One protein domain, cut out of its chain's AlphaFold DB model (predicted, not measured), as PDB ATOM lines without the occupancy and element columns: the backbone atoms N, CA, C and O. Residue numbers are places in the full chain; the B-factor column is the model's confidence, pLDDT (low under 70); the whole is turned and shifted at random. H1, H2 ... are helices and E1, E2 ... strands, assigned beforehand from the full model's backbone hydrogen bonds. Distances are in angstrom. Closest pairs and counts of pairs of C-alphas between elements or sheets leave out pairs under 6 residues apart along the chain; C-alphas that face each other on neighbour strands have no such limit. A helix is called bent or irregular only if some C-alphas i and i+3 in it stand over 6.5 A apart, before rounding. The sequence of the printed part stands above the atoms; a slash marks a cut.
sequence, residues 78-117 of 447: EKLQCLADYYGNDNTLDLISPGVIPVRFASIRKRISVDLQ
ATOM      1  N   GLU A  78     -30.950  40.911  -4.899       94.31
ATOM      2  CA  GLU A  78     -31.542  41.801  -5.899       94.31
ATOM      3  C   GLU A  78     -32.498  41.061  -6.839       94.31
ATOM      4  O   GLU A  78     -33.530  41.618  -7.211       94.31
ATOM      5  N   LYS A  79     -32.207  39.802  -7.199       94.81
ATOM      6  CA  LYS A  79     -33.141  38.949  -7.953       94.81
ATOM      7  C   LYS A  79     -34.422  38.732  -7.164       94.81
ATOM      8  O   LYS A  79     -35.503  38.882  -7.729       94.81
ATOM      9  N   LEU A  80     -34.304  38.368  -5.890       94.94
ATOM     10  CA  LEU A  80     -35.443  38.096  -5.015       94.94
ATOM     11  C   LEU A  80     -36.291  39.350  -4.812       94.94
ATOM     12  O   LEU A  80     -37.499  39.285  -5.032       94.94
ATOM     13  N   GLN A  81     -35.664  40.487  -4.503       94.81
ATOM     14  CA  GLN A  81     -36.353  41.772  -4.380       94.81
ATOM     15  C   GLN A  81     -37.047  42.157  -5.690       94.81
ATOM     16  O   GLN A  81     -38.238  42.439  -5.696       94.81
ATOM     17  N   CYS A  82     -36.346  42.083  -6.826       94.94
ATOM     18  CA  CYS A  82     -36.914  42.435  -8.127       94.94
ATOM     19  C   CYS A  82     -38.114  41.545  -8.494       94.94
ATOM     20  O   CYS A  82     -39.125  42.031  -9.003       94.94
ATOM     21  N   LEU A  83     -38.037  40.239  -8.222       94.62
ATOM     22  CA  LEU A  83     -39.161  39.331  -8.445       94.62
ATOM     23  C   LEU A  83     -40.320  39.611  -7.479       94.62
ATOM     24  O   LEU A  83     -41.467  39.579  -7.921       94.62
ATOM     25  N   ALA A  84     -40.043  39.917  -6.211       94.50
ATOM     26  CA  ALA A  84     -41.058  40.297  -5.230       94.50
ATOM     27  C   ALA A  84     -41.764  41.607  -5.612       94.50
ATOM     28  O   ALA A  84     -42.986  41.676  -5.555       94.50
ATOM     29  N   ASP A  85     -41.034  42.610  -6.099       93.81
ATOM     30  CA  ASP A  85     -41.610  43.895  -6.506       93.81
ATOM     31  C   ASP A  85     -42.575  43.745  -7.689       93.81
ATOM     32  O   ASP A  85     -43.593  44.437  -7.771       93.81
ATOM     33  N   TYR A  86     -42.252  42.851  -8.631       94.19
ATOM     34  CA  TYR A  86     -43.032  42.650  -9.853       94.19
ATOM     35  C   TYR A  86     -44.163  41.630  -9.717       94.19
ATOM     36  O   TYR A  86     -45.202  41.820 -10.355       94.19
ATOM     37  N   TYR A  87     -43.944  40.556  -8.958       93.62
ATOM     38  CA  TYR A  87     -44.829  39.387  -8.895       93.62
ATOM     39  C   TYR A  87     -45.267  39.018  -7.475       93.62
ATOM     40  O   TYR A  87     -46.150  38.180  -7.317       93.62
ATOM     41  N   GLY A  88     -44.645  39.600  -6.456       91.75
ATOM     42  CA  GLY A  88     -45.019  39.412  -5.063       91.75
ATOM     43  C   GLY A  88     -46.104  40.382  -4.601       91.75
ATOM     44  O   GLY A  88     -46.533  41.272  -5.333       91.75
ATOM     45  N   ASN A  89     -46.509  40.205  -3.346       89.44
ATOM     46  CA  ASN A  89     -47.405  41.102  -2.615       89.44
ATOM     47  C   ASN A  89     -46.714  41.495  -1.309       89.44
ATOM     48  O   ASN A  89     -46.116  40.630  -0.678       89.44
ATOM     49  N   ASP A  90     -46.767  42.766  -0.909       87.69
ATOM     50  CA  ASP A  90     -46.230  43.250   0.376       87.69
ATOM     51  C   ASP A  90     -44.800  42.758   0.679       87.69
ATOM     52  O   ASP A  90     -44.524  42.160   1.719       87.69
ATOM     53  N   ASN A  91     -43.885  42.960  -0.277       90.50
ATOM     54  CA  ASN A  91     -42.484  42.516  -0.205       90.50
ATOM     55  C   ASN A  91     -42.302  40.994  -0.010       90.50
ATOM     56  O   ASN A  91     -41.264  40.528   0.464       90.50
ATOM     57  N   THR A  92     -43.314  40.209  -0.374       93.88
ATOM     58  CA  THR A  92     -43.340  38.757  -0.208       93.88
ATOM     59  C   THR A  92     -43.431  38.068  -1.562       93.88
ATOM     60  O   THR A  92     -44.360  38.296  -2.338       93.88
ATOM     61  N   LEU A  93     -42.475  37.185  -1.835       95.06
ATOM     62  CA  LEU A  93     -42.422  36.342  -3.019       95.06
ATOM     63  C   LEU A  93     -42.869  34.921  -2.674       95.06
ATOM     64  O   LEU A  93     -42.227  34.220  -1.893       95.06
ATOM     65  N   ASP A  94     -43.955  34.476  -3.291       94.06
ATOM     66  CA  ASP A  94     -44.443  33.109  -3.144       94.06
ATOM     67  C   ASP A  94     -43.994  32.247  -4.330       94.06
ATOM     68  O   ASP A  94     -44.432  32.449  -5.465       94.06
ATOM     69  N   LEU A  95     -43.101  31.291  -4.069       93.12
ATOM     70  CA  LEU A  95     -42.599  30.350  -5.072       93.12
ATOM     71  C   LEU A  95     -43.473  29.094  -5.218       93.12
ATOM     72  O   LEU A  95     -43.218  28.306  -6.135       93.12
ATOM     73  N   ILE A  96     -44.457  28.906  -4.332       88.12
ATOM     74  CA  ILE A  96     -45.380  27.761  -4.292       88.12
ATOM     75  C   ILE A  96     -46.526  28.000  -5.272       88.12
ATOM     76  O   ILE A  96     -46.865  27.124  -6.065       88.12
ATOM     77  N   SER A  97     -47.089  29.208  -5.234       84.12
ATOM     78  CA  SER A  97     -48.274  29.572  -6.006       84.12
ATOM     79  C   SER A  97     -48.029  29.426  -7.522       84.12
ATOM     80  O   SER A  97     -47.180  30.131  -8.092       84.12
ATOM     81  N   PRO A  98     -48.753  28.526  -8.216       78.88
ATOM     82  CA  PRO A  98     -48.546  28.296  -9.637       78.88
ATOM     83  C   PRO A  98     -48.891  29.552 -10.443       78.88
ATOM     84  O   PRO A  98     -49.857  30.257 -10.171       78.88
ATOM     85  N   GLY A  99     -48.078  29.850 -11.457       80.00
ATOM     86  CA  GLY A  99     -48.333  30.953 -12.389       80.00
ATOM     87  C   GLY A  99     -47.994  32.363 -11.886       80.00
ATOM     88  O   GLY A  99     -47.974  33.274 -12.712       80.00
ATOM     89  N   VAL A 100     -47.653  32.555 -10.603       86.12
ATOM     90  CA  VAL A 100     -47.253  33.873 -10.059       86.12
ATOM     91  C   VAL A 100     -46.010  34.409 -10.768       86.12
ATOM     92  O   VAL A 100     -45.992  35.538 -11.257       86.12
ATOM     93  N   ILE A 101     -44.981  33.569 -10.901       89.56
ATOM     94  CA  ILE A 101     -43.783  33.892 -11.676       89.56
ATOM     95  C   ILE A 101     -43.933  33.314 -13.091       89.56
ATOM     96  O   ILE A 101     -44.061  32.091 -13.236       89.56
ATOM     97  N   PRO A 102     -43.843  34.136 -14.156       91.62
ATOM     98  CA  PRO A 102     -43.979  33.657 -15.526       91.62
ATOM     99  C   PRO A 102     -42.957  32.573 -15.895       91.62
ATOM    100  O   PRO A 102     -41.775  32.683 -15.567       91.62
ATOM    101  N   VAL A 103     -43.384  31.587 -16.693       91.81
ATOM    102  CA  VAL A 103     -42.573  30.425 -17.121       91.81
ATOM    103  C   VAL A 103     -41.226  30.813 -17.747       91.81
ATOM    104  O   VAL A 103     -40.236  30.112 -17.569       91.81
ATOM    105  N   ARG A 104     -41.129  31.978 -18.405       93.38
ATOM    106  CA  ARG A 104     -39.856  32.487 -18.958       93.38
ATOM    107  C   ARG A 104     -38.743  32.683 -17.914       93.38
ATOM    108  O   ARG A 104     -37.579  32.761 -18.289       93.38
ATOM    109  N   PHE A 105     -39.082  32.758 -16.625       94.06
ATOM    110  CA  PHE A 105     -38.134  32.829 -15.510       94.06
ATOM    111  C   PHE A 105     -37.799  31.452 -14.910       94.06
ATOM    112  O   PHE A 105     -37.126  31.396 -13.886       94.06
ATOM    113  N   ALA A 106     -38.220  30.333 -15.514       91.75
ATOM    114  CA  ALA A 106     -37.993  28.986 -14.975       91.75
ATOM    115  C   ALA A 106     -36.511  28.689 -14.679       91.75
ATOM    116  O   ALA A 106     -36.189  28.140 -13.628       91.75
ATOM    117  N   SER A 107     -35.590  29.118 -15.551       93.50
ATOM    118  CA  SER A 107     -34.147  28.947 -15.326       93.50
ATOM    119  C   SER A 107     -33.624  29.771 -14.144       93.50
ATOM    120  O   SER A 107     -32.746  29.312 -13.417       93.50
ATOM    121  N   ILE A 108     -34.180  30.964 -13.921       93.88
ATOM    122  CA  ILE A 108     -33.862  31.810 -12.766       93.88
ATOM    123  C   ILE A 108     -34.438  31.188 -11.492       93.88
ATOM    124  O   ILE A 108     -33.714  31.088 -10.509       93.88
ATOM    125  N   ARG A 109     -35.680  30.688 -11.521       92.62
ATOM    126  CA  ARG A 109     -36.285  29.960 -10.392       92.62
ATOM    127  C   ARG A 109     -35.457  28.741  -9.993       92.62
ATOM    128  O   ARG A 109     -35.203  28.558  -8.811       92.62
ATOM    129  N   LYS A 110     -34.996  27.947 -10.967       92.00
ATOM    130  CA  LYS A 110     -34.131  26.786 -10.705       92.00
ATOM    131  C   LYS A 110     -32.829  27.201 -10.012       92.00
ATOM    132  O   LYS A 110     -32.435  26.557  -9.052       92.00
ATOM    133  N   ARG A 111     -32.196  28.293 -10.454       93.44
ATOM    134  CA  ARG A 111     -30.986  28.835  -9.807       93.44
ATOM    135  C   ARG A 111     -31.258  29.329  -8.391       93.44
ATOM    136  O   ARG A 111     -30.567  28.900  -7.489       93.44
ATOM    137  N   ILE A 112     -32.313  30.123  -8.189       93.88
ATOM    138  CA  ILE A 112     -32.736  30.581  -6.854       93.88
ATOM    139  C   ILE A 112     -32.955  29.388  -5.919       93.88
ATOM    140  O   ILE A 112     -32.531  29.424  -4.773       93.88
ATOM    141  N   SER A 113     -33.583  28.319  -6.413       92.94
ATOM    142  CA  SER A 113     -33.809  27.098  -5.639       92.94
ATOM    143  C   SER A 113     -32.516  26.415  -5.192       92.94
ATOM    144  O   SER A 113     -32.487  25.869  -4.093       92.94
ATOM    145  N   VAL A 114     -31.473  26.439  -6.025       92.25
ATOM    146  CA  VAL A 114     -30.143  25.904  -5.696       92.25
ATOM    147  C   VAL A 114     -29.412  26.844  -4.739       92.25
ATOM    148  O   VAL A 114     -28.966  26.402  -3.685       92.25
ATOM    149  N   ASP A 115     -29.356  28.139  -5.059       91.88
ATOM    150  CA  ASP A 115     -28.644  29.156  -4.277       91.88
ATOM    151  C   ASP A 115     -29.203  29.266  -2.844       91.88
ATOM    152  O   ASP A 115     -28.448  29.419  -1.887       91.88
ATOM    153  N   LEU A 116     -30.527  29.142  -2.683       91.25
ATOM    154  CA  LEU A 116     -31.200  29.146  -1.380       91.25
ATOM    155  C   LEU A 116     -31.263  27.768  -0.706       91.25
ATOM    156  O   LEU A 116     -31.743  27.690   0.425       91.25
ATOM    157  N   GLN A 117     -30.816  26.698  -1.374       92.19
ATOM    158  CA  GLN A 117     -30.929  25.315  -0.890       92.19
ATOM    159  C   GLN A 117     -32.371  24.986  -0.455       92.19
ATOM    160  O   GLN A 117     -32.625  24.510   0.654       92.19
TER     161      GLN A 117
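What this domain is: This is residues 78 to 117 of the 447 residues of an uncharacterized protein of Rhizopus delemar (strain RA 99-880 / ATCC MYA-4621 / FGSC 9543 / NRRL 43880) (UniProt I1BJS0). The longer helix H2 and the shorter H1 form two sides of a small unit, near each other, and residues 88 to 102 loop round one end between them, with the short strand E1 of this loop packed on H1. The printed part has 40 residues, in the order H1, E1, H2, and is mostly helix. It is compact and rounded, with a radius of gyration of the C-alphas of 9.5 A and spans of 24 by 19 by 15 A.

Where its parts are: H2, residues 103 to 115, is 19.0 A long and ends with C-alpha 115 at (-28.644, 29.156, -4.277). It is irregular: C-alphas 104 and 107 are 7.6 A apart. H1, residues 78 to 87, is 13.8 A long and begins with C-alpha 78 at (-31.542, 41.801, -5.899). E1 is residues 92 to 94, 6.5 A long.

How they stand to each other: H2 and H1 are near each other, with 7 pairs of C-alphas within 10 A. E1 touches H1; their closest C-alphas, of Ala 84 and Leu 93, are 4.7 A apart. E1 and H2 are apart, and E1 pairs with no named strand. Every O i to N i+4 pair is within hydrogen-bond range in H1, and 7 of 9 in H2.

The domain as a whole: The two farthest C-alphas, of Asp 90 and Ser 107, are 24.4 A apart. The printed part has no cut; the link H1 to E1 is tight, E1 to H2 short. No printed residue is under 70 in pLDDT.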